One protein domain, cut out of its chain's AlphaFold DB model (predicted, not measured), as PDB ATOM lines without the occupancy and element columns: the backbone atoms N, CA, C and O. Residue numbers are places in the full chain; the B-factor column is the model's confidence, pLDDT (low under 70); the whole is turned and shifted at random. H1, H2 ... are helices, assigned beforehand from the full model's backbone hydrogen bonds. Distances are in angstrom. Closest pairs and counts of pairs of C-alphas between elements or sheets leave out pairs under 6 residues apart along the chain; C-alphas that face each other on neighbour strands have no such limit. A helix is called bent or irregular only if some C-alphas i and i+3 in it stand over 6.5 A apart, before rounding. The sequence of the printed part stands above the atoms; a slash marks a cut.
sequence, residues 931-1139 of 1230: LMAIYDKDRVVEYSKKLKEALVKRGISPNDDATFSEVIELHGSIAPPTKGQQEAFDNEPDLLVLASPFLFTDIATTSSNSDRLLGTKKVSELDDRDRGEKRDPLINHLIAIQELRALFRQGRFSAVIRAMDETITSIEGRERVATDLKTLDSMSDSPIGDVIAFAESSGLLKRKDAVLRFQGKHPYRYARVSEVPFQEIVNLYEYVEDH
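Overview. This is residues 931 to 1139 of the 1230 residues of the protein "AAA_15 domain-containing protein" of Caenorhabditis remanei (UniProt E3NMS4). Two helical lobes stand one after the other along a long axis, with H14 and H1 in the space between them. In the smaller lobe H3, H4, H5 and H6 gather round H2; in the larger one H9 is the core, with H10, H11, H12, H13 and H15 set about it, mostly crossed rather than side by side. Residues 1020 to 1025 stick out from the larger lobe in a loop, and residues 1065 to 1071 stick out at its far end. The printed part has 209 residues with fifteen named helices, H1 to H15 in chain order, and no named strand; the class is all helix. The whole is elongated, spanning 69 by 37 by 31 A, and only just loose, close to compact, with a radius of gyration of the C-alphas of 20.4 A.

Along the chain. The longest helix by residues is H9, residues 1033 to 1049, 23.4 A from first to last C-alpha; it starts with C-alpha 1033 at (177.855, 129.880, 184.682) and has a kink of 27 degrees near residue 1042. After it come H10, residues 1053 to 1059, H11, residues 1067 to 1082 and 21.5 A long, H12, residues 1088 to 1097 and 14.8 A, H13, residues 1105 to 1113, H14, residues 1115 to 1122, and H15, residues 1127 to 1136 and 13.8 A, ending with C-alpha 1136 at (184.755, 139.219, 172.219). Before H9 lie H1, residues 931 to 936, whose C-alpha 931 is at (178.168, 144.985, 182.528), H2, residues 939 to 952 and 20.0 A long, and H3, residues 964 to 974 and 14.7 A. H3 is irregular: C-alphas 970 and 973 are 8.1 A apart. H4 is residues 979 to 987, H5 990 to 995, H6 1000 to 1005, H7 1011 to 1014 and H8 1024 to 1027.

Arrangement. H9 is the hub, touching five helices. With H10 it forms a helical hairpin, a shallow tilt of 30 degrees, opposite ways, the closest C-alphas being those of Leu 1047 and Val 1056, 6.4 A apart. With residues 1033 to 1037 alone H9 touches H13, closest at the C-alphas of Leu 1034 and Val 1107, 5.5 A. H15 is about perpendicular to H9, at 80 degrees, and touches its residues 1038 to 1042, closest at the C-alphas of Gln 1042 and Val 1130, 7.2 A. H11 touches H9 at the C-alphas of Arg 1045 and Asp 1081, 6.2 A. H12 only just touches H9, with 3 pairs of C-alphas within 8 A, the closest Ile 1041 and Ala 1095 at 7.5 A. H11 and H12 form a helical hairpin at a shallow tilt of 13 degrees and only just touch, with 3 such pairs, closest at Leu 1080 and Ala 1095, 6.9 A. H14 is close to but not clearly touching H5, with the C-alphas of Ala 995 and Tyr 1116 6.9 A apart. H2 touches H6, about perpendicular at 80 degrees, closest at the C-alphas of Ser 944 and Ala 1004, 4.9 A. H1 touches H7, closest at Tyr 935 and Leu 1013, 6.7 A between C-alphas. H8 touches no helix, and H2 and H9 are apart. Every O i to N i+4 pair is within hydrogen-bond range in H1, H2, H5, H6, H9, H10, H11, H13, H14 and H15; the counts are 5 of 7 in H3, 4 of 5 in H4 and 5 of 6 in H12, while H7 and H8 are too short for such a pair.

Size, cuts and confidence. The two C-alphas farthest apart, those of Arg 954 and Ser 1066, are 70.9 A apart. The printed part has no cut. The link from H2 to H3, 11 residues, is long. The mean pLDDT of the printed part is 81.6; 22 residues are under 70, namely 958, 1015 to 1030, 1051, 1054 and 1137 to 1139.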
ATOM      1  N   LEU A 931     177.442 146.243 182.298       90.69
ATOM      2  CA  LEU A 931     178.168 144.985 182.528       90.69
ATOM      3  C   LEU A 931     179.634 145.250 182.892       90.69
ATOM      4  O   LEU A 931     180.137 144.698 183.872       90.69
ATOM      5  N   MET A 932     180.307 146.143 182.157       89.50
ATOM      6  CA  MET A 932     181.683 146.532 182.473       89.50
ATOM      7  C   MET A 932     181.792 147.146 183.879       89.50
ATOM      8  O   MET A 932     182.704 146.797 184.623       89.50
ATOM      9  N   ALA A 933     180.848 147.998 184.294       87.38
ATOM     10  CA  ALA A 933     180.829 148.569 185.641       87.38
ATOM     11  C   ALA A 933     180.638 147.504 186.738       87.38
ATOM     12  O   ALA A 933     181.399 147.510 187.704       87.38
ATOM     13  N   ILE A 934     179.691 146.568 186.570       90.81
ATOM     14  CA  ILE A 934     179.392 145.489 187.535       90.81
ATOM     15  C   ILE A 934     180.626 144.612 187.815       90.81
ATOM     16  O   ILE A 934     180.832 144.178 188.951       90.81
ATOM     17  N   TYR A 935     181.466 144.361 186.805       88.62
ATOM     18  CA  TYR A 935     182.654 143.514 186.951       88.62
ATOM     19  C   TYR A 935     183.945 144.292 187.264       88.62
ATOM     20  O   TYR A 935     184.789 143.767 187.990       88.62
ATOM     21  N   ASP A 936     184.109 145.528 186.783       83.56
ATOM     22  CA  ASP A 936     185.336 146.320 186.971       83.56
ATOM     23  C   ASP A 936     185.306 147.203 188.236       83.56
ATOM     24  O   ASP A 936     186.249 147.163 189.030       83.56
ATOM     25  N   LYS A 937     184.246 148.007 188.443       79.31
ATOM     26  CA  LYS A 937     184.169 149.064 189.486       79.31
ATOM     27  C   LYS A 937     182.742 149.314 190.004       79.31
ATOM     28  O   LYS A 937     182.243 150.441 189.980       79.31
ATOM     29  N   ASP A 938     182.075 148.267 190.487       88.06
ATOM     30  CA  ASP A 938     180.727 148.382 191.056       88.06
ATOM     31  C   ASP A 938     180.727 149.234 192.341       88.06
ATOM     32  O   ASP A 938     181.397 148.916 193.329       88.06
ATOM     33  N   ARG A 939     179.950 150.324 192.334       88.00
ATOM     34  CA  ARG A 939     179.924 151.321 193.418       88.00
ATOM     35  C   ARG A 939     179.306 150.809 194.716       88.00
ATOM     36  O   ARG A 939     179.747 151.227 195.787       88.00
ATOM     37  N   VAL A 940     178.334 149.899 194.650       89.44
ATOM     38  CA  VAL A 940     177.713 149.303 195.845       89.44
ATOM     39  C   VAL A 940     178.705 148.345 196.505       89.44
ATOM     40  O   VAL A 940     178.863 148.360 197.729       89.44
ATOM     41  N   VAL A 941     179.457 147.580 195.707       89.88
ATOM     42  CA  VAL A 941     180.516 146.685 196.201       89.88
ATOM     43  C   VAL A 941     181.709 147.475 196.766       89.88
ATOM     44  O   VAL A 941     182.195 147.140 197.848       89.88
ATOM     45  N   GLU A 942     182.164 148.546 196.100       88.69
ATOM     46  CA  GLU A 942     183.193 149.461 196.633       88.69
ATOM     47  C   GLU A 942     182.793 150.038 198.002       88.69
ATOM     48  O   GLU A 942     183.588 150.030 198.948       88.69
ATOM     49  N   TYR A 943     181.556 150.531 198.121       90.69
ATOM     50  CA  TYR A 943     181.039 151.120 199.355       90.69
ATOM     51  C   TYR A 943     180.893 150.077 200.473       90.69
ATOM     52  O   TYR A 943     181.345 150.311 201.597       90.69
ATOM     53  N   SER A 944     180.370 148.889 200.157       89.44
ATOM     54  CA  SER A 944     180.212 147.784 201.115       89.44
ATOM     55  C   SER A 944     181.556 147.303 201.675       89.44
ATOM     56  O   SER A 944     181.682 147.095 202.882       89.44
ATOM     57  N   LYS A 945     182.594 147.201 200.829       89.50
ATOM     58  CA  LYS A 945     183.972 146.889 201.259       89.50
ATOM     59  C   LYS A 945     184.526 147.960 202.199       89.50
ATOM     60  O   LYS A 945     184.981 147.632 203.294       89.50
ATOM     61  N   LYS A 946     184.420 149.237 201.815       89.06
ATOM     62  CA  LYS A 946     184.858 150.389 202.622       89.06
ATOM     63  C   LYS A 946     184.189 150.413 204.004       89.06
ATOM     64  O   LYS A 946     184.864 150.646 205.009       89.06
ATOM     65  N   LEU A 947     182.881 150.152 204.068       88.00
ATOM     66  CA  LEU A 947     182.135 150.108 205.326       88.00
ATOM     67  C   LEU A 947     182.517 148.885 206.176       88.00
ATOM     68  O   LEU A 947     182.753 149.032 207.375       88.00
ATOM     69  N   LYS A 948     182.669 147.701 205.562       87.56
ATOM     70  CA  LYS A 948     183.136 146.478 206.240       87.56
ATOM     71  C   LYS A 948     184.528 146.661 206.851       87.56
ATOM     72  O   LYS A 948     184.731 146.315 208.012       87.56
ATOM     73  N   GLU A 949     185.466 147.273 206.128       86.81
ATOM     74  CA  GLU A 949     186.776 147.639 206.677       86.81
ATOM     75  C   GLU A 949     186.670 148.580 207.885       86.81
ATOM     76  O   GLU A 949     187.388 148.401 208.869       86.81
ATOM     77  N   ALA A 950     185.796 149.588 207.822       85.69
ATOM     78  CA  ALA A 950     185.615 150.553 208.904       85.69
ATOM     79  C   ALA A 950     184.960 149.937 210.156       85.69
ATOM     80  O   ALA A 950     185.309 150.320 211.273       85.69
ATOM     81  N   LEU A 951     184.064 148.959 209.979       85.12
ATOM     82  CA  LEU A 951     183.459 148.169 211.056       85.12
ATOM     83  C   LEU A 951     184.480 147.250 211.738       85.12
ATOM     84  O   LEU A 951     184.631 147.299 212.961       85.12
ATOM     85  N   VAL A 952     185.259 146.497 210.952       84.31
ATOM     86  CA  VAL A 952     186.329 145.621 211.466       84.31
ATOM     87  C   VAL A 952     187.386 146.433 212.225       84.31
ATOM     88  O   VAL A 952     187.769 146.057 213.332       84.31
ATOM     89  N   LYS A 953     187.782 147.609 211.712       85.06
ATOM     90  CA  LYS A 953     188.696 148.552 212.396       85.06
ATOM     91  C   LYS A 953     188.132 149.127 213.712       85.06
ATOM     92  O   LYS A 953     188.886 149.742 214.462       85.06
ATOM     93  N   ARG A 954     186.842 148.927 214.015       83.50
ATOM     94  CA  ARG A 954     186.185 149.288 215.289       83.50
ATOM     95  C   ARG A 954     185.810 148.080 216.162       83.50
ATOM     96  O   ARG A 954     185.213 148.276 217.214       83.50
ATOM     97  N   GLY A 955     186.154 146.856 215.755       74.62
ATOM     98  CA  GLY A 955     185.835 145.632 216.500       74.62
ATOM     99  C   GLY A 955     184.362 145.210 216.439       74.62
ATOM    100  O   GLY A 955     183.929 144.416 217.270       74.62
ATOM    101  N   ILE A 956     183.590 145.730 215.478       79.88
ATOM    102  CA  ILE A 956     182.187 145.357 215.263       79.88
ATOM    103  C   ILE A 956     182.137 144.312 214.146       79.88
ATOM    104  O   ILE A 956     182.529 144.601 213.014       79.88
ATOM    105  N   SER A 957     181.637 143.112 214.450       72.94
ATOM    106  CA  SER A 957     181.241 142.156 213.412       72.94
ATOM    107  C   SER A 957     179.824 142.483 212.942       72.94
ATOM    108  O   SER A 957     178.945 142.632 213.795       72.94
ATOM    109  N   PRO A 958     179.560 142.556 211.625       65.12
ATOM    110  CA  PRO A 958     178.206 142.397 211.106       65.12
ATOM    111  C   PRO A 958     177.610 141.063 211.580       65.12
ATOM    112  O   PRO A 958     178.351 140.107 211.825       65.12
ATOM    113  N   ASN A 959     176.283 141.004 211.687       73.88
ATOM    114  CA  ASN A 959     175.565 139.735 211.768       73.88
ATOM    115  C   ASN A 959     175.526 139.104 210.368       73.88
ATOM    116  O   ASN A 959     175.221 139.811 209.406       73.88
ATOM    117  N   ASP A 960     175.816 137.809 210.248       71.44
ATOM    118  CA  ASP A 960     175.899 137.151 208.937       71.44
ATOM    119  C   ASP A 960     174.526 137.036 208.247       71.44
ATOM    120  O   ASP A 960     174.460 137.125 207.022       71.44
ATOM    121  N   ASP A 961     173.442 136.950 209.032       81.06
ATOM    122  CA  ASP A 961     172.046 136.915 208.558       81.06
ATOM    123  C   ASP A 961     171.431 138.313 208.299       81.06
ATOM    124  O   ASP A 961     170.245 138.407 207.983       81.06
ATOM    125  N   ALA A 962     172.176 139.416 208.468       87.31
ATOM    126  CA  ALA A 962     171.625 140.768 208.304       87.31
ATOM    127  C   ALA A 962     171.622 141.256 206.845       87.31
ATOM    128  O   ALA A 962     172.605 141.127 206.103       87.31
ATOM    129  N   THR A 963     170.523 141.899 206.458       90.69
ATOM    130  CA  THR A 963     170.345 142.509 205.136       90.69
ATOM    131  C   THR A 963     171.210 143.757 204.948       90.69
ATOM    132  O   THR A 963     171.641 144.411 205.904       90.69
ATOM    133  N   PHE A 964     171.443 144.131 203.689       90.25
ATOM    134  CA  PHE A 964     172.128 145.370 203.333       90.25
ATOM    135  C   PHE A 964     171.433 146.596 203.944       90.25
ATOM    136  O   PHE A 964     172.115 147.441 204.522       90.25
ATOM    137  N   SER A 965     170.097 146.669 203.899       88.75
ATOM    138  CA  SER A 965     169.336 147.765 204.517       88.75
ATOM    139  C   SER A 965     169.583 147.883 206.024       88.75
ATOM    140  O   SER A 965     169.939 148.962 206.493       88.75
ATOM    141  N   GLU A 966     169.486 146.785 206.780       87.56
ATOM    142  CA  GLU A 966     169.663 146.801 208.241       87.56
ATOM    143  C   GLU A 966     171.078 147.246 208.644       87.56
ATOM    144  O   GLU A 966     171.249 148.040 209.572       87.56
ATOM    145  N   VAL A 967     172.110 146.789 207.925       87.19
ATOM    146  CA  VAL A 967     173.498 147.192 208.202       87.19
ATOM    147  C   VAL A 967     173.745 148.660 207.833       87.19
ATOM    148  O   VAL A 967     174.455 149.359 208.561       87.19
ATOM    149  N   ILE A 968     173.151 149.172 206.749       88.38
ATOM    150  CA  ILE A 968     173.269 150.591 206.386       88.38
ATOM    151  C   ILE A 968     172.536 151.495 207.389       88.38
ATOM    152  O   ILE A 968     173.117 152.500 207.803       88.38
ATOM    153  N   GLU A 969     171.332 151.137 207.843       86.75
ATOM    154  CA  GLU A 969     170.594 151.911 208.854       86.75
ATOM    155  C   GLU A 969     171.326 151.959 210.203       86.75
ATOM    156  O   GLU A 969     171.471 153.028 210.799       86.75
ATOM    157  N   LEU A 970     171.842 150.818 210.674       82.44
ATOM    158  CA  LEU A 970     172.523 150.734 211.967       82.44
ATOM    159  C   LEU A 970     173.935 151.340 211.949       82.44
ATOM    160  O   LEU A 970     174.412 151.804 212.993       82.44
ATOM    161  N   HIS A 971     174.643 151.301 210.813       84.19
ATOM    162  CA  HIS A 971     176.092 151.549 210.771       84.19
ATOM    163  C   HIS A 971     176.603 152.470 209.649       84.19
ATOM    164  O   HIS A 971     177.772 152.853 209.696       84.19
ATOM    165  N   GLY A 972     175.794 152.894 208.671       78.38
ATOM    166  CA  GLY A 972     176.265 153.675 207.510       78.38
ATOM    167  C   GLY A 972     176.979 154.995 207.859       78.38
ATOM    168  O   GLY A 972     177.908 155.414 207.167       78.38
ATOM    169  N   SER A 973     176.636 155.607 208.997       81.44
ATOM    170  CA  SER A 973     177.289 156.816 209.530       81.44
ATOM    171  C   SER A 973     178.762 156.625 209.938       81.44
ATOM    172  O   SER A 973     179.473 157.606 210.158       81.44
ATOM    173  N   ILE A 974     179.252 155.382 210.022       83.75
ATOM    174  CA  ILE A 974     180.633 155.051 210.399       83.75
ATOM    175  C   ILE A 974     181.640 155.393 209.288       83.75
ATOM    176  O   ILE A 974     182.779 155.751 209.603       83.75
ATOM    177  N   ALA A 975     181.240 155.296 208.013       85.06
ATOM    178  CA  ALA A 975     182.104 155.553 206.859       85.06
ATOM    179  C   ALA A 975     181.288 155.956 205.605       85.06
ATOM    180  O   ALA A 975     181.074 155.112 204.735       85.06
ATOM    181  N   PRO A 976     180.863 157.228 205.469       84.12
ATOM    182  CA  PRO A 976     179.965 157.670 204.392       84.12
ATOM    183  C   PRO A 976     180.583 157.560 202.979       84.12
ATOM    184  O   PRO A 976     181.811 157.445 202.855       84.12
ATOM    185  N   PRO A 977     179.776 157.623 201.898       85.12
ATOM    186  CA  PRO A 977     180.254 157.616 200.509       85.12
ATOM    187  C   PRO A 977     181.275 158.722 200.181       85.12
ATOM    188  O   PRO A 977     181.380 159.739 200.865       85.12
ATOM    189  N   THR A 978     182.066 158.524 199.123       85.69
ATOM    190  CA  THR A 978     182.879 159.605 198.520       85.69
ATOM    191  C   THR A 978     182.048 160.425 197.525       85.69
ATOM    192  O   THR A 978     181.014 159.946 197.075       85.69
ATOM    193  N   LYS A 979     182.496 161.629 197.127       80.50
ATOM    194  CA  LYS A 979     181.738 162.509 196.207       80.50
ATOM    195  C   LYS A 979     181.285 161.788 194.927       80.50
ATOM    196  O   LYS A 979     180.095 161.764 194.656       80.50
ATOM    197  N   GLY A 980     182.196 161.099 194.234       77.38
ATOM    198  CA  GLY A 980     181.881 160.328 193.018       77.38
ATOM    199  C   GLY A 980     181.140 158.998 193.242       77.38
ATOM    200  O   GLY A 980     180.750 158.357 192.271       77.38
ATOM    201  N   GLN A 981     180.963 158.559 194.493       83.69
ATOM    202  CA  GLN A 981     180.068 157.447 194.849       83.69
ATOM    203  C   GLN A 981     178.674 157.972 195.198       83.69
ATOM    204  O   GLN A 981     177.692 157.395 194.748       83.69
ATOM    205  N   GLN A 982     178.586 159.092 195.920       83.25
ATOM    206  CA  GLN A 982     177.327 159.787 196.176       83.25
ATOM    207  C   GLN A 982     176.690 160.229 194.854       83.25
ATOM    208  O   GLN A 982     175.566 159.847 194.581       83.25
ATOM    209  N   GLU A 983     177.454 160.868 193.964       81.88
ATOM    210  CA  GLU A 983     177.006 161.217 192.607       81.88
ATOM    211  C   GLU A 983     176.549 159.995 191.789       81.88
ATOM    212  O   GLU A 983     175.703 160.136 190.918       81.88
ATOM    213  N   ALA A 984     177.066 158.790 192.051       80.75
ATOM    214  CA  ALA A 984     176.581 157.578 191.389       80.75
ATOM    215  C   ALA A 984     175.256 157.074 191.992       80.75
ATOM    216  O   ALA A 984     174.360 156.695 191.246       80.75
ATOM    217  N   PHE A 985     175.106 157.108 193.319       85.56
ATOM    218  CA  PHE A 985     173.867 156.717 194.006       85.56
ATOM    219  C   PHE A 985     172.734 157.743 193.835       85.56
ATOM    220  O   PHE A 985     171.569 157.364 193.818       85.56
ATOM    221  N   ASP A 986     173.065 159.026 193.673       83.25
ATOM    222  CA  ASP A 986     172.106 160.099 193.388       83.25
ATOM    223  C   ASP A 986     171.578 160.008 191.941       83.25
ATOM    224  O   ASP A 986     170.422 160.342 191.686       83.25
ATOM    225  N   ASN A 987     172.413 159.546 190.997       80.12
ATOM    226  CA  ASN A 987     172.036 159.336 189.592       80.12
ATOM    227  C   ASN A 987     171.297 158.005 189.355       80.12
ATOM    228  O   ASN A 987     170.436 157.943 188.483       80.12
ATOM    229  N   GLU A 988     171.610 156.952 190.119       81.38
ATOM    230  CA  GLU A 988     170.935 155.648 190.053       81.38
ATOM    231  C   GLU A 988     170.468 155.209 191.467       81.38
ATOM    232  O   GLU A 988     171.132 154.402 192.127       81.38
ATOM    233  N   PRO A 989     169.326 155.720 191.975       74.75
ATOM    234  CA  PRO A 989     168.849 155.405 193.330       74.75
ATOM    235  C   PRO A 989     168.490 153.924 193.526       74.75
ATOM    236  O   PRO A 989     168.718 153.344 194.595       74.75
ATOM    237  N   ASP A 990     167.973 153.285 192.475       79.94
ATOM    238  CA  ASP A 990     167.476 151.908 192.515       79.94
ATOM    239  C   ASP A 990     168.580 150.868 192.761       79.94
ATOM    240  O   ASP A 990     168.285 149.757 193.200       79.94
ATOM    241  N   LEU A 991     169.867 151.214 192.591       83.56
ATOM    242  CA  LEU A 991     170.977 150.307 192.920       83.56
ATOM    243  C   LEU A 991     170.995 149.928 194.410       83.56
ATOM    244  O   LEU A 991     171.402 148.816 194.751       83.56
ATOM    245  N   LEU A 992     170.568 150.846 195.286       84.31
ATOM    246  CA  LEU A 992     170.480 150.628 196.732       84.31
ATOM    247  C   LEU A 992     169.172 149.924 197.117       84.31
ATOM    248  O   LEU A 992     169.178 149.072 198.006       84.31
ATOM    249  N   VAL A 993     168.072 150.212 196.415       85.56
ATOM    250  CA  VAL A 993     166.789 149.504 196.581       85.56
ATOM    251  C   VAL A 993     166.946 148.027 196.206       85.56
ATOM    252  O   VAL A 993     166.622 147.153 197.005       85.56
ATOM    253  N   LEU A 994     167.553 147.746 195.050       87.88
ATOM    254  CA  LEU A 994     167.867 146.395 194.582       87.88
ATOM    255  C   LEU A 994     168.865 145.673 195.502       87.88
ATOM    256  O   LEU A 994     168.777 144.462 195.655       87.88
ATOM    257  N   ALA A 995     169.805 146.385 196.131       88.62
ATOM    258  CA  ALA A 995     170.732 145.790 197.100       88.62
ATOM    259  C   ALA A 995     170.071 145.452 198.449       88.62
ATOM    260  O   ALA A 995     170.478 144.488 199.094       88.62
ATOM    261  N   SER A 996     169.060 146.222 198.864       90.12
ATOM    262  CA  SER A 996     168.477 146.185 200.214       90.12
ATOM    263  C   SER A 996     168.074 144.793 200.732       90.12
ATOM    264  O   SER A 996     168.495 144.476 201.841       90.12
ATOM    265  N   PRO A 997     167.336 143.934 199.992       90.19
ATOM    266  CA  PRO A 997     166.861 142.648 200.518       90.19
ATOM    267  C   PRO A 997     167.927 141.538 200.576       90.19
ATOM    268  O   PRO A 997     167.634 140.451 201.070       90.19
ATOM    269  N   PHE A 998     169.140 141.761 200.060       92.69
ATOM    270  CA  PHE A 998     170.211 140.760 200.066       92.69
ATOM    271  C   PHE A 998     171.103 140.883 201.310       92.69
ATOM    272  O   PHE A 998     171.207 141.952 201.913       92.69
ATOM    273  N   LEU A 999     171.776 139.793 201.690       91.12
ATOM    274  CA  LEU A 999     172.682 139.771 202.840       91.12
ATOM    275  C   LEU A 999     173.887 140.697 202.619       91.12
ATOM    276  O   LEU A 999     174.545 140.664 201.574       91.12
ATOM    277  N   PHE A1000     174.218 141.508 203.627       89.81
ATOM    278  CA  PHE A1000     175.337 142.458 203.556       89.81
ATOM    279  C   PHE A1000     176.685 141.755 203.306       89.81
ATOM    280  O   PHE A1000     177.573 142.276 202.624       89.81
ATOM    281  N   THR A1001     176.837 140.552 203.855       84.06
ATOM    282  CA  THR A1001     178.027 139.698 203.775       84.06
ATOM    283  C   THR A1001     178.326 139.210 202.356       84.06
ATOM    284  O   THR A1001     179.490 139.271 201.937       84.06
ATOM    285  N   ASP A1002     177.305 138.825 201.587       84.56
ATOM    286  CA  ASP A1002     177.425 138.408 200.182       84.56
ATOM    287  C   ASP A1002     177.871 139.569 199.277       84.56
ATOM    288  O   ASP A1002     178.786 139.434 198.457       84.56
ATOM    289  N   ILE A1003     177.281 140.756 199.462       89.38
ATOM    290  CA  ILE A1003     177.656 141.951 198.690       89.38
ATOM    291  C   ILE A1003     179.097 142.364 199.026       89.38
ATOM    292  O   ILE A1003     179.932 142.528 198.133       89.38
ATOM    293  N   ALA A1004     179.432 142.474 200.315       85.62
ATOM    294  CA  ALA A1004     180.735 142.966 200.766       85.62
ATOM    295  C   ALA A1004     181.917 142.013 200.484       85.62
ATOM    296  O   ALA A1004     183.071 142.417 200.647       85.62
ATOM    297  N   THR A1005     181.669 140.760 200.084       81.25
ATOM    298  CA  THR A1005     182.711 139.783 199.698       81.25
ATOM    299  C   THR A1005     182.912 139.652 198.184       81.25
ATOM    300  O   THR A1005     183.873 139.015 197.751       81.25
ATOM    301  N   THR A1006     182.076 140.296 197.364       83.12
ATOM    302  CA  THR A1006     182.141 140.214 195.896       83.12
ATOM    303  C   THR A1006     183.461 140.769 195.336       83.12
ATOM    304  O   THR A1006     183.851 141.906 195.612       83.12
ATOM    305  N   SER A1007     184.168 139.988 194.512       76.81
ATOM    306  CA  SER A1007     185.408 140.406 193.841       76.81
ATOM    307  C   SER A1007     185.142 141.223 192.570       76.81
ATOM    308  O   SER A1007     184.143 141.014 191.879       76.81
ATOM    309  N   SER A1008     186.058 142.147 192.269       75.38
ATOM    310  CA  SER A1008     186.063 142.971 191.053       75.38
ATOM    311  C   SER A1008     187.157 142.447 190.125       75.38
ATOM    312  O   SER A1008     188.310 142.351 190.546       75.38
ATOM    313  N   ASN A1009     186.791 142.043 188.911       79.31
ATOM    314  CA  ASN A1009     187.691 141.561 187.865       79.31
ATOM    315  C   ASN A1009     186.943 141.581 186.516       79.31
ATOM    316  O   ASN A1009     186.021 140.789 186.310       79.31
ATOM    317  N   SER A1010     187.352 142.451 185.592       79.50
ATOM    318  CA  SER A1010     186.755 142.580 184.256       79.50
ATOM    319  C   SER A1010     187.049 141.385 183.325       79.50
ATOM    320  O   SER A1010     186.255 141.110 182.426       79.50
ATOM    321  N   ASP A1011     188.084 140.580 183.584       77.06
ATOM    322  CA  ASP A1011     188.375 139.356 182.816       77.06
ATOM    323  C   ASP A1011     187.372 138.222 183.104       77.06
ATOM    324  O   ASP A1011     187.213 137.322 182.283       77.06
ATOM    325  N   ARG A1012     186.634 138.277 184.227       80.94
ATOM    326  CA  ARG A1012     185.506 137.357 184.510       80.94
ATOM    327  C   ARG A1012     184.295 137.590 183.600       80.94
ATOM    328  O   ARG A1012     183.456 136.700 183.481       80.94
ATOM    329  N   LEU A1013     184.224 138.766 182.973       83.31
ATOM    330  CA  LEU A1013     183.232 139.131 181.965       83.31
ATOM    331  C   LEU A1013     183.769 138.878 180.548       83.31
ATOM    332  O   LEU A1013     183.104 138.234 179.744       83.31
ATOM    333  N   LEU A1014     184.976 139.375 180.246       77.50
ATOM    334  CA  LEU A1014     185.547 139.339 178.894       77.50
ATOM    335  C   LEU A1014     186.132 137.967 178.504       77.50
ATOM    336  O   LEU A1014     185.994 137.530 177.361       77.50
ATOM    337  N   GLY A1015     186.799 137.286 179.437       68.44
ATOM    338  CA  GLY A1015     187.750 136.216 179.128       68.44
ATOM    339  C   GLY A1015     189.091 136.738 178.582       68.44
ATOM    340  O   GLY A1015     189.262 137.917 178.267       68.44
ATOM    341  N   THR A1016     190.078 135.847 178.473       55.03
ATOM    342  CA  THR A1016     191.430 136.176 177.990       55.03
ATOM    343  C   THR A1016     191.469 136.283 176.466       55.03
ATOM    344  O   THR A1016     191.586 135.276 175.773       55.03
ATOM    345  N   LYS A1017     191.425 137.510 175.933       50.97
ATOM    346  CA  LYS A1017     191.375 137.800 174.485       50.97
ATOM    347  C   LYS A1017     192.726 137.634 173.740       50.97
ATOM    348  O   LYS A1017     193.112 138.489 172.947       50.97
ATOM    349  N   LYS A1018     193.465 136.560 174.050       40.22
ATOM    350  CA  LYS A1018     194.754 136.144 173.456       40.22
ATOM    351  C   LYS A1018     194.939 134.616 173.589       40.22
ATOM    352  O   LYS A1018     195.572 134.171 174.540       40.22
ATOM    353  N   VAL A1019     194.443 133.836 172.628       31.23
ATOM    354  CA  VAL A1019     195.028 132.556 172.157       31.23
ATOM    355  C   VAL A1019     194.647 132.421 170.670       31.23
ATOM    356  O   VAL A1019     193.644 132.991 170.248       31.23
ATOM    357  N   SER A1020     195.459 131.728 169.873       32.22
ATOM    358  CA  SER A1020     195.166 131.363 168.477       32.22
ATOM    359  C   SER A1020     194.057 130.302 168.344       32.22
ATOM    360  O   SER A1020     193.768 129.574 169.290       32.22
ATOM    361  N   GLU A1021     193.490 130.182 167.143       38.62
ATOM    362  CA  GLU A1021     192.232 129.493 166.782       38.62
ATOM    363  C   GLU A1021     192.236 127.942 166.855       38.62
ATOM    364  O   GLU A1021     191.694 127.283 165.972       38.62
ATOM    365  N   LEU A1022     192.868 127.318 167.860       33.28
ATOM    366  CA  LEU A1022     193.046 125.852 167.899       33.28
ATOM    367  C   LEU A1022     192.691 125.140 169.221       33.28
ATOM    368  O   LEU A1022     192.904 123.933 169.309       33.28
ATOM    369  N   ASP A1023     192.111 125.817 170.220       31.41
ATOM    370  CA  ASP A1023     191.603 125.135 171.429       31.41
ATOM    371  C   ASP A1023     190.359 125.821 172.039       31.41
ATOM    372  O   ASP A1023     190.441 126.679 172.918       31.41
ATOM    373  N   ASP A1024     189.163 125.428 171.585       39.69
ATOM    374  CA  ASP A1024     187.891 126.014 172.050       39.69
ATOM    375  C   ASP A1024     187.478 125.595 173.471       39.69
ATOM    376  O   ASP A1024     186.642 126.252 174.098       39.69
ATOM    377  N   ARG A1025     188.055 124.515 174.019       40.84
ATOM    378  CA  ARG A1025     187.611 123.936 175.303       40.84
ATOM    379  C   ARG A1025     187.887 124.857 176.497       40.84
ATOM    380  O   ARG A1025     187.095 124.893 177.435       40.84
ATOM    381  N   ASP A1026     188.971 125.632 176.443       42.09
ATOM    382  CA  ASP A1026     189.444 126.458 177.565       42.09
ATOM    383  C   ASP A1026     188.689 127.798 177.709       42.09
ATOM    384  O   ASP A1026     188.810 128.482 178.730       42.09
ATOM    385  N   ARG A1027     187.864 128.178 176.716       45.38
ATOM    386  CA  ARG A1027     187.079 129.431 176.729       45.38
ATOM    387  C   ARG A1027     186.075 129.495 177.888       45.38
ATOM    388  O   ARG A1027     185.792 130.577 178.406       45.38
ATOM    389  N   GLY A1028     185.507 128.348 178.270       47.84
ATOM    390  CA  GLY A1028     184.358 128.266 179.177       47.84
ATOM    391  C   GLY A1028     184.690 128.285 180.673       47.84
ATOM    392  O   GLY A1028     183.904 128.820 181.456       47.84
ATOM    393  N   GLU A1029     185.839 127.738 181.092       48.59
ATOM    394  CA  GLU A1029     186.118 127.449 182.515       48.59
ATOM    395  C   GLU A1029     186.379 128.692 183.389       48.59
ATOM    396  O   GLU A1029     186.349 128.619 184.620       48.59
ATOM    397  N   LYS A1030     186.625 129.854 182.771       60.41
ATOM    398  CA  LYS A1030     186.958 131.111 183.470       60.41
ATOM    399  C   LYS A1030     185.782 132.101 183.563       60.41
ATOM    400  O   LYS A1030     185.864 133.035 184.363       60.41
ATOM    401  N   ARG A1031     184.699 131.894 182.800       76.62
ATOM    402  CA  ARG A1031     183.465 132.712 182.786       76.62
ATOM    403  C   ARG A1031     182.447 132.202 183.830       76.62
ATOM    404  O   ARG A1031     182.465 131.033 184.209       76.62
ATOM    405  N   ASP A1032     181.557 133.070 184.321       84.62
ATOM    406  CA  ASP A1032     180.526 132.683 185.305       84.62
ATOM    407  C   ASP A1032     179.398 131.834 184.647       84.62
ATOM    408  O   ASP A1032     178.964 132.161 183.542       84.62
ATOM    409  N   PRO A1033     178.838 130.788 185.301       85.06
ATOM    410  CA  PRO A1033     177.855 129.880 184.682       85.06
ATOM    411  C   PRO A1033     176.574 130.520 184.120       85.06
ATOM    412  O   PRO A1033     176.015 130.003 183.154       85.06
ATOM    413  N   LEU A1034     176.111 131.640 184.690       90.12
ATOM    414  CA  LEU A1034     175.012 132.431 184.116       90.12
ATOM    415  C   LEU A1034     175.416 133.033 182.764       90.12
ATOM    416  O   LEU A1034     174.670 132.920 181.796       90.12
ATOM    417  N   ILE A1035     176.617 133.610 182.690       90.06
ATOM    418  CA  ILE A1035     177.177 134.167 181.457       90.06
ATOM    419  C   ILE A1035     177.344 133.054 180.416       90.06
ATOM    420  O   ILE A1035     176.975 133.262 179.273       90.06
ATOM    421  N   ASN A1036     177.757 131.842 180.803       86.94
ATOM    422  CA  ASN A1036     177.836 130.706 179.873       86.94
ATOM    423  C   ASN A1036     176.461 130.232 179.351       86.94
ATOM    424  O   ASN A1036     176.377 129.777 178.215       86.94
ATOM    425  N   HIS A1037     175.367 130.346 180.116       89.44
ATOM    426  CA  HIS A1037     174.023 130.042 179.591       89.44
ATOM    427  C   HIS A1037     173.481 131.150 178.683       89.44
ATOM    428  O   HIS A1037     172.855 130.850 177.671       89.44
ATOM    429  N   LEU A1038     173.754 132.412 179.016       91.75
ATOM    430  CA  LEU A1038     173.419 133.556 178.168       91.75
ATOM    431  C   LEU A1038     174.229 133.551 176.871       91.75
ATOM    432  O   LEU A1038     173.677 133.839 175.815       91.75
ATOM    433  N   ILE A1039     175.492 133.124 176.936       88.81
ATOM    434  CA  ILE A1039     176.303 132.796 175.769       88.81
ATOM    435  C   ILE A1039     175.675 131.626 175.010       88.81
ATOM    436  O   ILE A1039     175.517 131.775 173.820       88.81
ATOM    437  N   ALA A1040     175.201 130.542 175.635       87.62
ATOM    438  CA  ALA A1040     174.530 129.454 174.901       87.62
ATOM    439  C   ALA A1040     173.224 129.884 174.183       87.62
ATOM    440  O   ALA A1040     172.900 129.383 173.107       87.62
ATOM    441  N   ILE A1041     172.472 130.836 174.749       91.25
ATOM    442  CA  ILE A1041     171.310 131.459 174.086       91.25
ATOM    443  C   ILE A1041     171.780 132.351 172.924       91.25
ATOM    444  O   ILE A1041     171.232 132.289 171.823       91.25
ATOM    445  N   GLN A1042     172.841 133.131 173.143       91.19
ATOM    446  CA  GLN A1042     173.505 133.925 172.111       91.19
ATOM    447  C   GLN A1042     174.224 133.056 171.059       91.19
ATOM    448  O   GLN A1042     174.390 133.507 169.937       91.19
ATOM    449  N   GLU A1043     174.587 131.809 171.363       87.12
ATOM    450  CA  GLU A1043     175.186 130.829 170.453       87.12
ATOM    451  C   GLU A1043     174.124 130.232 169.537       87.12
ATOM    452  O   GLU A1043     174.413 130.064 168.363       87.12
ATOM    453  N   LEU A1044     172.885 129.987 169.987       87.25
ATOM    454  CA  LEU A1044     171.807 129.690 169.033       87.25
ATOM    455  C   LEU A1044     171.517 130.888 168.128       87.25
ATOM    456  O   LEU A1044     171.400 130.704 166.917       87.25
ATOM    457  N   ARG A1045     171.472 132.112 168.676       89.62
ATOM    458  CA  ARG A1045     171.375 133.334 167.857       89.62
ATOM    459  C   ARG A1045     172.548 133.449 166.878       89.62
ATOM    460  O   ARG A1045     172.333 133.795 165.722       89.62
ATOM    461  N   ALA A1046     173.768 133.129 167.303       83.62
ATOM    462  CA  ALA A1046     174.972 133.224 166.485       83.62
ATOM    463  C   ALA A1046     175.051 132.117 165.431       83.62
ATOM    464  O   ALA A1046     175.280 132.437 164.278       83.62
ATOM    465  N   LEU A1047     174.783 130.850 165.759       82.06
ATOM    466  CA  LEU A1047     174.706 129.747 164.791       82.06
ATOM    467  C   LEU A1047     173.611 130.002 163.744       82.06
ATOM    468  O   LEU A1047     173.803 129.691 162.570       82.06
ATOM    469  N   PHE A1048     172.497 130.623 164.148       84.31
ATOM    470  CA  PHE A1048     171.442 131.089 163.248       84.31
ATOM    471  C   PHE A1048     171.899 132.269 162.367       84.31
ATOM    472  O   PHE A1048     171.704 132.219 161.155       84.31
ATOM    473  N   ARG A1049     172.583 133.281 162.930       80.06
ATOM    474  CA  ARG A1049     173.224 134.388 162.181       80.06
ATOM    475  C   ARG A1049     174.354 133.916 161.244       80.06
ATOM    476  O   ARG A1049     174.557 134.521 160.200       80.06
ATOM    477  N   GLN A1050     175.075 132.855 161.608       74.62
ATOM    478  CA  GLN A1050     176.203 132.254 160.875       74.62
ATOM    479  C   GLN A1050     175.766 131.248 159.798       74.62
ATOM    480  O   GLN A1050     176.610 130.743 159.066       74.62
ATOM    481  N   GLY A1051     174.483 130.885 159.735       68.56
ATOM    482  CA  GLY A1051     173.998 129.861 158.810       68.56
ATOM    483  C   GLY A1051     174.427 128.425 159.135       68.56
ATOM    484  O   GLY A1051     174.330 127.546 158.283       68.56
ATOM    485  N   ARG A1052     174.867 128.133 160.368       70.31
ATOM    486  CA  ARG A1052     175.266 126.775 160.804       70.31
ATOM    487  C   ARG A1052     174.045 125.935 161.170       70.31
ATOM    488  O   ARG A1052     173.855 125.473 162.294       70.31
ATOM    489  N   PHE A1053     173.169 125.796 160.193       76.81
ATOM    490  CA  PHE A1053     171.768 125.489 160.400       76.81
ATOM    491  C   PHE A1053     171.486 124.034 160.792       76.81
ATOM    492  O   PHE A1053     170.629 123.810 161.646       76.81
ATOM    493  N   SER A1054     172.233 123.048 160.286       66.94
ATOM    494  CA  SER A1054     172.147 121.670 160.793       66.94
ATOM    495  C   SER A1054     172.476 121.579 162.286       66.94
ATOM    496  O   SER A1054     171.825 120.834 163.017       66.94
ATOM    497  N   ALA A1055     173.432 122.382 162.770       72.56
ATOM    498  CA  ALA A1055     173.736 122.490 164.191       72.56
ATOM    499  C   ALA A1055     172.597 123.172 164.967       72.56
ATOM    500  O   ALA A1055     172.282 122.710 166.056       72.56
ATOM    501  N   VAL A1056     171.917 124.179 164.400       79.94
ATOM    502  CA  VAL A1056     170.693 124.761 164.994       79.94
ATOM    503  C   VAL A1056     169.580 123.710 165.118       79.94
ATOM    504  O   VAL A1056     169.059 123.540 166.216       79.94
ATOM    505  N   ILE A1057     169.280 122.934 164.063       78.00
ATOM    506  CA  ILE A1057     168.275 121.845 164.110       78.00
ATOM    507  C   ILE A1057     168.613 120.816 165.202       78.00
ATOM    508  O   ILE A1057     167.717 120.305 165.865       78.00
ATOM    509  N   ARG A1058     169.902 120.504 165.389       74.44
ATOM    510  CA  ARG A1058     170.387 119.518 166.372       74.44
ATOM    511  C   ARG A1058     170.536 120.080 167.798       74.44
ATOM    512  O   ARG A1058     170.667 119.289 168.728       74.44
ATOM    513  N   ALA A1059     170.571 121.405 167.971       79.62
ATOM    514  CA  ALA A1059     170.782 122.080 169.258       79.62
ATOM    515  C   ALA A1059     169.515 122.739 169.837       79.62
ATOM    516  O   ALA A1059     169.504 123.071 171.024       79.62
ATOM    517  N   MET A1060     168.467 122.912 169.027       86.88
ATOM    518  CA  MET A1060     167.113 123.243 169.482       86.88
ATOM    519  C   MET A1060     166.353 121.988 169.944       86.88
ATOM    520  O   MET A1060     166.671 120.874 169.533       86.88
ATOM    521  N   ASP A1061     165.305 122.159 170.754       82.31
ATOM    522  CA  ASP A1061     164.470 121.046 171.242       82.31
ATOM    523  C   ASP A1061     163.242 120.714 170.341       82.31
ATOM    524  O   ASP A1061     162.405 119.891 170.725       82.31
ATOM    525  N   GLU A1062     163.080 121.358 169.175       82.38
ATOM    526  CA  GLU A1062     161.899 121.246 168.289       82.38
ATOM    527  C   GLU A1062     162.199 120.539 166.936       82.38
ATOM    528  O   GLU A1062     163.338 120.210 166.620       82.38
ATOM    529  N   THR A1063     161.179 120.238 166.116       82.06
ATOM    530  CA  THR A1063     161.305 119.566 164.806       82.06
ATOM    531  C   THR A1063     160.485 120.263 163.716       82.06
ATOM    532  O   THR A1063     159.312 120.579 163.912       82.06
ATOM    533  N   ILE A1064     161.081 120.445 162.532       84.12
ATOM    534  CA  ILE A1064     160.489 121.172 161.396       84.12
ATOM    535  C   ILE A1064     159.720 120.236 160.451       84.12
ATOM    536  O   ILE A1064     160.181 119.140 160.120       84.12
ATOM    537  N   THR A1065     158.539 120.686 160.015       82.19
ATOM    538  CA  THR A1065     157.539 119.873 159.293       82.19
ATOM    539  C   THR A1065     156.974 120.505 158.015       82.19
ATOM    540  O   THR A1065     156.381 119.796 157.208       82.19
ATOM    541  N   SER A1066     157.141 121.811 157.817       82.50
ATOM    542  CA  SER A1066     156.700 122.569 156.639       82.50
ATOM    543  C   SER A1066     157.588 123.802 156.470       82.50
ATOM    544  O   SER A1066     158.392 124.105 157.357       82.50
ATOM    545  N   ILE A1067     157.440 124.536 155.365       80.75
ATOM    546  CA  ILE A1067     158.156 125.803 155.180       80.75
ATOM    547  C   ILE A1067     157.628 126.878 156.134       80.75
ATOM    548  O   ILE A1067     158.448 127.494 156.797       80.75
ATOM    549  N   GLU A1068     156.317 126.968 156.373       81.44
ATOM    550  CA  GLU A1068     155.744 127.785 157.461       81.44
ATOM    551  C   GLU A1068     156.312 127.395 158.847       81.44
ATOM    552  O   GLU A1068     156.564 128.246 159.694       81.44
ATOM    553  N   GLY A1069     156.583 126.107 159.097       80.25
ATOM    554  CA  GLY A1069     157.219 125.638 160.335       80.25
ATOM    555  C   GLY A1069     158.704 126.006 160.430       80.25
ATOM    556  O   GLY A1069     159.175 126.399 161.496       80.25
ATOM    557  N   ARG A1070     159.435 125.930 159.310       82.56
ATOM    558  CA  ARG A1070     160.821 126.413 159.161       82.56
ATOM    559  C   ARG A1070     160.883 127.928 159.368       82.56
ATOM    560  O   ARG A1070     161.761 128.417 160.069       82.56
ATOM    561  N   GLU A1071     159.914 128.650 158.818       80.31
ATOM    562  CA  GLU A1071     159.716 130.086 158.979       80.31
ATOM    563  C   GLU A1071     159.321 130.460 160.399       80.31
ATOM    564  O   GLU A1071     159.843 131.456 160.888       80.31
ATOM    565  N   ARG A1072     158.478 129.681 161.096       87.69
ATOM    566  CA  ARG A1072     158.190 129.915 162.516       87.69
ATOM    567  C   ARG A1072     159.436 129.698 163.359       87.69
ATOM    568  O   ARG A1072     159.777 130.608 164.091       87.69
ATOM    569  N   VAL A1073     160.158 128.584 163.226       86.50
ATOM    570  CA  VAL A1073     161.409 128.377 163.983       86.50
ATOM    571  C   VAL A1073     162.417 129.493 163.677       86.50
ATOM    572  O   VAL A1073     163.006 130.064 164.590       86.50
ATOM    573  N   ALA A1074     162.543 129.906 162.411       83.12
ATOM    574  CA  ALA A1074     163.335 131.075 162.030       83.12
ATOM    575  C   ALA A1074     162.756 132.410 162.544       83.12
ATOM    576  O   ALA A1074     163.498 133.379 162.662       83.12
ATOM    577  N   THR A1075     161.460 132.503 162.841       86.25
ATOM    578  CA  THR A1075     160.796 133.694 163.398       86.25
ATOM    579  C   THR A1075     160.922 133.743 164.910       86.25
ATOM    580  O   THR A1075     161.231 134.806 165.420       86.25
ATOM    581  N   ASP A1076     160.832 132.619 165.612       89.81
ATOM    582  CA  ASP A1076     161.124 132.512 167.039       89.81
ATOM    583  C   ASP A1076     162.617 132.791 167.291       89.81
ATOM    584  O   ASP A1076     162.959 133.524 168.218       89.81
ATOM    585  N   LEU A1077     163.513 132.331 166.404       89.12
ATOM    586  CA  LEU A1077     164.935 132.705 166.411       89.12
ATOM    587  C   LEU A1077     165.164 134.192 166.057       89.12
ATOM    588  O   LEU A1077     165.990 134.835 166.701       89.12
ATOM    589  N   LYS A1078     164.408 134.789 165.116       87.75
ATOM    590  CA  LYS A1078     164.409 136.256 164.881       87.75
ATOM    591  C   LYS A1078     163.838 137.039 166.069       87.75
ATOM    592  O   LYS A1078     164.310 138.136 166.348       87.75
ATOM    593  N   THR A1079     162.847 136.508 166.782       89.25
ATOM    594  CA  THR A1079     162.267 137.135 167.976       89.25
ATOM    595  C   THR A1079     163.267 137.089 169.123       89.25
ATOM    596  O   THR A1079     163.525 138.128 169.728       89.25
ATOM    597  N   LEU A1080     163.926 135.946 169.334       89.81
ATOM    598  CA  LEU A1080     165.069 135.808 170.237       89.81
ATOM    599  C   LEU A1080     166.216 136.769 169.861       89.81
ATOM    600  O   LEU A1080     166.881 137.290 170.754       89.81
ATOM    601  N   ASP A1081     166.414 137.065 168.568       86.88
ATOM    602  CA  ASP A1081     167.369 138.087 168.115       86.88
ATOM    603  C   ASP A1081     166.900 139.533 168.385       86.88
ATOM    604  O   ASP A1081     167.704 140.401 168.736       86.88
ATOM    605  N   SER A1082     165.591 139.789 168.307       85.06
ATOM    606  CA  SER A1082     164.988 141.101 168.591       85.06
ATOM    607  C   SER A1082     164.887 141.443 170.083       85.06
ATOM    608  O   SER A1082     164.876 142.620 170.435       85.06
ATOM    609  N   MET A1083     164.888 140.447 170.979       90.62
ATOM    610  CA  MET A1083     164.822 140.619 172.444       90.62
ATOM    611  C   MET A1083     166.122 141.151 173.076       90.62
ATOM    612  O   MET A1083     166.431 140.881 174.234       90.62
ATOM    613  N   SER A1084     166.919 141.910 172.326       86.50
ATOM    614  CA  SER A1084     168.191 142.429 172.822       86.50
ATOM    615  C   SER A1084     167.966 143.552 173.848       86.50
ATOM    616  O   SER A1084     168.518 143.488 174.940       86.50
ATOM    617  N   ASP A1085     167.069 144.512 173.614       87.69
ATOM    618  CA  ASP A1085     166.762 145.547 174.624       87.69
ATOM    619  C   ASP A1085     165.952 145.034 175.837       87.69
ATOM    620  O   ASP A1085     165.756 145.766 176.810       87.69
ATOM    621  N   SER A1086     165.489 143.779 175.818       93.44
ATOM    622  CA  SER A1086     164.783 143.164 176.948       93.44
ATOM    623  C   SER A1086     165.725 142.891 178.133       93.44
ATOM    624  O   SER A1086     166.896 142.560 177.917       93.44
ATOM    625  N   PRO A1087     165.236 142.958 179.388       95.38
ATOM    626  CA  PRO A1087     165.980 142.476 180.548       95.38
ATOM    627  C   PRO A1087     166.431 141.028 180.354       95.38
ATOM    628  O   PRO A1087     165.674 140.180 179.875       95.38
ATOM    629  N   ILE A1088     167.657 140.720 180.772       95.81
ATOM    630  CA  ILE A1088     168.262 139.385 180.666       95.81
ATOM    631  C   ILE A1088     167.386 138.277 181.281       95.81
ATOM    632  O   ILE A1088     167.388 137.149 180.785       95.81
ATOM    633  N   GLY A1089     166.603 138.589 182.320       92.94
ATOM    634  CA  GLY A1089     165.637 137.654 182.907       92.94
ATOM    635  C   GLY A1089     164.526 137.203 181.944       92.94
ATOM    636  O   GLY A1089     164.180 136.020 181.927       92.94
ATOM    637  N   ASP A1090     164.011 138.111 181.111       94.12
ATOM    638  CA  ASP A1090     162.891 137.841 180.198       94.12
ATOM    639  C   ASP A1090     163.330 137.017 178.983       94.12
ATOM    640  O   ASP A1090     162.598 136.136 178.527       94.12
ATOM    641  N   VAL A1091     164.552 137.235 178.488       94.00
ATOM    642  CA  VAL A1091     165.102 136.469 177.355       94.00
ATOM    643  C   VAL A1091     165.261 134.988 177.705       94.00
ATOM    644  O   VAL A1091     164.901 134.118 176.912       94.00
ATOM    645  N   ILE A1092     165.735 134.692 178.923       93.44
ATOM    646  CA  ILE A1092     165.819 133.318 179.441       93.44
ATOM    647  C   ILE A1092     164.423 132.667 179.474       93.44
ATOM    648  O   ILE A1092     164.289 131.484 179.162       93.44
ATOM    649  N   ALA A1093     163.378 133.423 179.828       92.81
ATOM    650  CA  ALA A1093     162.007 132.918 179.862       92.81
ATOM    651  C   ALA A1093     161.412 132.702 178.456       92.81
ATOM    652  O   ALA A1093     160.696 131.721 178.249       92.81
ATOM    653  N   PHE A1094     161.715 133.571 177.484       93.44
ATOM    654  CA  PHE A1094     161.248 133.414 176.103       93.44
ATOM    655  C   PHE A1094     161.895 132.224 175.386       93.44
ATOM    656  O   PHE A1094     161.194 131.455 174.730       93.44
ATOM    657  N   ALA A1095     163.208 132.021 175.536       91.38
ATOM    658  CA  ALA A1095     163.907 130.879 174.934       91.38
ATOM    659  C   ALA A1095     163.318 129.524 175.389       91.38
ATOM    660  O   ALA A1095     163.262 128.573 174.609       91.38
ATOM    661  N   GLU A1096     162.822 129.464 176.628       90.12
ATOM    662  CA  GLU A1096     162.183 128.280 177.205       90.12
ATOM    663  C   GLU A1096     160.709 128.129 176.790       90.12
ATOM    664  O   GLU A1096     160.259 127.009 176.544       90.12
ATOM    665  N   SER A1097     159.955 129.229 176.660       89.12
ATOM    666  CA  SER A1097     158.532 129.196 176.276       89.12
ATOM    667  C   SER A1097     158.292 129.005 174.773       89.12
ATOM    668  O   SER A1097     157.296 128.388 174.399       89.12
ATOM    669  N   SER A1098     159.219 129.465 173.928       87.31
ATOM    670  CA  SER A1098     159.256 129.199 172.478       87.31
ATOM    671  C   SER A1098     159.698 127.772 172.131       87.31
ATOM    672  O   SER A1098     159.585 127.355 170.983       87.31
ATOM    673  N   GLY A1099     160.203 127.006 173.105       83.38
ATOM    674  CA  GLY A1099     160.700 125.647 172.888       83.38
ATOM    675  C   GLY A1099     162.095 125.565 172.257       83.38
ATOM    676  O   GLY A1099     162.552 124.459 171.983       83.38
ATOM    677  N   LEU A1100     162.790 126.694 172.067       87.62
ATOM    678  CA  LEU A1100     164.132 126.729 171.479       87.62
ATOM    679  C   LEU A1100     165.203 126.157 172.425       87.62
ATOM    680  O   LEU A1100     165.994 125.319 171.996       87.62
ATOM    681  N   LEU A1101     165.225 126.571 173.702       88.44
ATOM    682  CA  LEU A1101     166.161 126.078 174.728       88.44
ATOM    683  C   LEU A1101     165.554 126.057 176.132       88.44
ATOM    684  O   LEU A1101     165.109 127.080 176.646       88.44
ATOM    685  N   LYS A1102     165.673 124.919 176.823       86.19
ATOM    686  CA  LYS A1102     165.312 124.783 178.247       86.19
ATOM    687  C   LYS A1102     166.494 125.084 179.182       86.19
ATOM    688  O   LYS A1102     167.659 124.861 178.835       86.19
ATOM    689  N   ARG A1103     166.209 125.570 180.396       84.88
ATOM    690  CA  ARG A1103     167.234 125.909 181.404       84.88
ATOM    691  C   ARG A1103     167.980 124.678 181.938       84.88
ATOM    692  O   ARG A1103     167.414 123.602 182.106       84.88
ATOM    693  N   LYS A1104     169.265 124.861 182.273       80.50
ATOM    694  CA  LYS A1104     170.173 123.810 182.785       80.50
ATOM    695  C   LYS A1104     170.464 123.976 184.286       80.50
ATOM    696  O   LYS A1104     170.737 125.085 184.746       80.50
ATOM    697  N   ASP A1105     170.526 122.863 185.024       75.69
ATOM    698  CA  ASP A1105     170.807 122.758 186.475       75.69
ATOM    699  C   ASP A1105     171.877 123.713 187.032       75.69
ATOM    700  O   ASP A1105     171.733 124.258 188.129       75.69
ATOM    701  N   ALA A1106     172.988 123.889 186.309       73.94
ATOM    702  CA  ALA A1106     174.121 124.693 186.767       73.94
ATOM    703  C   ALA A1106     173.756 126.176 186.971       73.94
ATOM    704  O   ALA A1106     174.292 126.825 187.870       73.94
ATOM    705  N   VAL A1107     172.809 126.693 186.183       83.62
ATOM    706  CA  VAL A1107     172.325 128.078 186.262       83.62
ATOM    707  C   VAL A1107     171.507 128.281 187.536       83.62
ATOM    708  O   VAL A1107     171.742 129.233 188.276       83.62
ATOM    709  N   LEU A1108     170.626 127.323 187.846       83.50
ATOM    710  CA  LEU A1108     169.810 127.316 189.065       83.50
ATOM    711  C   LEU A1108     170.692 127.291 190.328       83.50
ATOM    712  O   LEU A1108     170.415 127.983 191.308       83.50
ATOM    713  N   ARG A1109     171.815 126.555 190.292       83.00
ATOM    714  CA  ARG A1109     172.806 126.536 191.387       83.00
ATOM    715  C   ARG A1109     173.587 127.849 191.511       83.00
ATOM    716  O   ARG A1109     173.873 128.271 192.627       83.00
ATOM    717  N   PHE A1110     173.927 128.505 190.398       84.88
ATOM    718  CA  PHE A1110     174.585 129.818 190.422       84.88
ATOM    719  C   PHE A1110     173.667 130.896 191.017       84.88
ATOM    720  O   PHE A1110     174.097 131.640 191.899       84.88
ATOM    721  N   GLN A1111     172.396 130.921 190.600       87.00
ATOM    722  CA  GLN A1111     171.364 131.819 191.127       87.00
ATOM    723  C   GLN A1111     171.242 131.717 192.657       87.00
ATOM    724  O   GLN A1111     171.206 132.740 193.336       87.00
ATOM    725  N   GLY A1112     171.260 130.496 193.205       82.25
ATOM    726  CA  GLY A1112     171.204 130.261 194.651       82.25
ATOM    727  C   GLY A1112     172.474 130.623 195.438       82.25
ATOM    728  O   GLY A1112     172.396 130.746 196.655       82.25
ATOM    729  N   LYS A1113     173.634 130.793 194.783       83.50
ATOM    730  CA  LYS A1113     174.915 131.112 195.450       83.50
ATOM    731  C   LYS A1113     175.323 132.584 195.331       83.50
ATOM    732  O   LYS A1113     175.983 133.110 196.220       83.50
ATOM    733  N   HIS A1114     174.968 133.248 194.233       87.12
ATOM    734  CA  HIS A1114     175.321 134.649 193.989       87.12
ATOM    735  C   HIS A1114     174.076 135.489 193.655       87.12
ATOM    736  O   HIS A1114     174.026 136.114 192.591       87.12
ATOM    737  N   PRO A1115     173.062 135.523 194.547       88.00
ATOM    738  CA  PRO A1115     171.731 136.037 194.228       88.00
ATOM    739  C   PRO A1115     171.730 137.533 193.875       88.00
ATOM    740  O   PRO A1115     171.095 137.916 192.895       88.00
ATOM    741  N   TYR A1116     172.517 138.366 194.574       91.44
ATOM    742  CA  TYR A1116     172.670 139.784 194.219       91.44
ATOM    743  C   TYR A1116     173.273 139.971 192.817       91.44
ATOM    744  O   TYR A1116     172.745 140.749 192.029       91.44
ATOM    745  N   ARG A1117     174.335 139.228 192.456       90.12
ATOM    746  CA  ARG A1117     174.930 139.303 191.105       90.12
ATOM    747  C   ARG A1117     173.956 138.793 190.041       90.12
ATOM    748  O   ARG A1117     173.868 139.403 188.983       90.12
ATOM    749  N   TYR A1118     173.215 137.718 190.319       91.75
ATOM    750  CA  TYR A1118     172.184 137.207 189.413       91.75
ATOM    751  C   TYR A1118     171.114 138.274 189.143       91.75
ATOM    752  O   TYR A1118     170.823 138.554 187.983       91.75
ATOM    753  N   ALA A1119     170.576 138.913 190.188       90.50
ATOM    754  CA  ALA A1119     169.595 139.989 190.048       90.50
ATOM    755  C   ALA A1119     170.181 141.192 189.289       90.50
ATOM    756  O   ALA A1119     169.633 141.601 188.274       90.50
ATOM    757  N   ARG A1120     171.365 141.680 189.692       91.38
ATOM    758  CA  ARG A1120     172.084 142.783 189.023       91.38
ATOM    759  C   ARG A1120     172.325 142.544 187.535       91.38
ATOM    760  O   ARG A1120     172.298 143.502 186.779       91.38
ATOM    761  N   VAL A1121     172.579 141.301 187.122       93.00
ATOM    762  CA  VAL A1121     172.726 140.936 185.704       93.00
ATOM    763  C   VAL A1121     171.363 140.760 185.025       93.00
ATOM    764  O   VAL A1121     171.243 141.114 183.863       93.00
ATOM    765  N   SER A1122     170.329 140.283 185.726       93.19
ATOM    766  CA  SER A1122     168.979 140.093 185.163       93.19
ATOM    767  C   SER A1122     168.297 141.407 184.762       93.19
ATOM    768  O   SER A1122     167.592 141.423 183.757       93.19
ATOM    769  N   GLU A1123     168.548 142.492 185.505       91.44
ATOM    770  CA  GLU A1123     168.045 143.848 185.214       91.44
ATOM    771  C   GLU A1123     168.813 144.568 184.085       91.44
ATOM    772  O   GLU A1123     168.396 145.632 183.624       91.44
ATOM    773  N   VAL A1124     169.957 144.039 183.635       93.06
ATOM    774  CA  VAL A1124     170.694 144.622 182.503       93.06
ATOM    775  C   VAL A1124     170.044 144.160 181.189       93.06
ATOM    776  O   VAL A1124     169.718 142.977 181.065       93.06
ATOM    777  N   PRO A1125     169.865 145.048 180.189       93.56
ATOM    778  CA  PRO A1125     169.402 144.648 178.863       93.56
ATOM    779  C   PRO A1125     170.336 143.626 178.209       93.56
ATOM    780  O   PRO A1125     171.562 143.777 178.242       93.56
ATOM    781  N   PHE A1126     169.769 142.611 177.560       94.44
ATOM    782  CA  PHE A1126     170.527 141.551 176.887       94.44
ATOM    783  C   PHE A1126     171.427 142.083 175.760       94.44
ATOM    784  O   PHE A1126     172.437 141.463 175.444       94.44
ATOM    785  N   GLN A1127     171.156 143.283 175.242       92.19
ATOM    786  CA  GLN A1127     171.981 144.027 174.299       92.19
ATOM    787  C   GLN A1127     173.401 144.238 174.835       92.19
ATOM    788  O   GLN A1127     174.336 144.213 174.049       92.19
ATOM    789  N   GLU A1128     173.622 144.350 176.152       93.62
ATOM    790  CA  GLU A1128     174.993 144.402 176.679       93.62
ATOM    791  C   GLU A1128     175.704 143.037 176.615       93.62
ATOM    792  O   GLU A1128     176.924 143.007 176.472       93.62
ATOM    793  N   ILE A1129     174.976 141.909 176.647       92.56
ATOM    794  CA  ILE A1129     175.530 140.568 176.373       92.56
ATOM    795  C   ILE A1129     175.751 140.361 174.870       92.56
ATOM    796  O   ILE A1129     176.764 139.773 174.501       92.56
ATOM    797  N   VAL A1130     174.873 140.879 174.004       88.06
ATOM    798  CA  VAL A1130     175.097 140.907 172.545       88.06
ATOM    799  C   VAL A1130     176.361 141.702 172.237       88.06
ATOM    800  O   VAL A1130     177.296 141.167 171.656       88.06
ATOM    801  N   ASN A1131     176.452 142.934 172.734       88.00
ATOM    802  CA  ASN A1131     177.604 143.814 172.558       88.00
ATOM    803  C   ASN A1131     178.890 143.231 173.170       88.00
ATOM    804  O   ASN A1131     179.978 143.475 172.653       88.00
ATOM    805  N   LEU A1132     178.786 142.445 174.250       87.25
ATOM    806  CA  LEU A1132     179.896 141.677 174.817       87.25
ATOM    807  C   LEU A1132     180.311 140.514 173.908       87.25
ATOM    808  O   LEU A1132     181.504 140.333 173.683       87.25
ATOM    809  N   TYR A1133     179.359 139.742 173.383       85.81
ATOM    810  CA  TYR A1133     179.610 138.631 172.463       85.81
ATOM    811  C   TYR A1133     180.251 139.143 171.168       85.81
ATOM    812  O   TYR A1133     181.356 138.733 170.835       85.81
ATOM    813  N   GLU A1134     179.648 140.139 170.518       75.06
ATOM    814  CA  GLU A1134     180.179 140.800 169.319       75.06
ATOM    815  C   GLU A1134     181.520 141.517 169.600       75.06
ATOM    816  O   GLU A1134     182.402 141.584 168.741       75.06
ATOM    817  N   TYR A1135     181.746 142.031 170.820       79.38
ATOM    818  CA  TYR A1135     183.068 142.539 171.199       79.38
ATOM    819  C   TYR A1135     184.105 141.423 171.324       79.38
ATOM    820  O   TYR A1135     185.249 141.645 170.927       79.38
ATOM    821  N   VAL A1136     183.774 140.273 171.916       73.56
ATOM    822  CA  VAL A1136     184.755 139.219 172.219       73.56
ATOM    823  C   VAL A1136     185.013 138.306 171.019       73.56
ATOM    824  O   VAL A1136     186.180 138.015 170.761       73.56
ATOM    825  N   GLU A1137     183.975 137.935 170.273       62.88
ATOM    826  CA  GLU A1137     184.012 136.941 169.196       62.88
ATOM    827  C   GLU A1137     184.185 137.587 167.793       62.88
ATOM    828  O   GLU A1137     185.055 137.166 167.034       62.88
ATOM    829  N   ASP A1138     183.486 138.685 167.458       55.75
ATOM    830  CA  ASP A1138     183.420 139.229 166.075       55.75
ATOM    831  C   ASP A1138     184.553 140.210 165.679       55.75
ATOM    832  O   ASP A1138     184.352 141.137 164.893       55.75
ATOM    833  N   HIS A1139     185.769 140.051 166.223       60.38
ATOM    834  CA  HIS A1139     187.015 140.656 165.688       60.38
ATOM    835  C   HIS A1139     187.004 142.189 165.390       60.38
ATOM    836  O   HIS A1139     187.814 142.684 164.607       60.38
TER     837      HIS A1139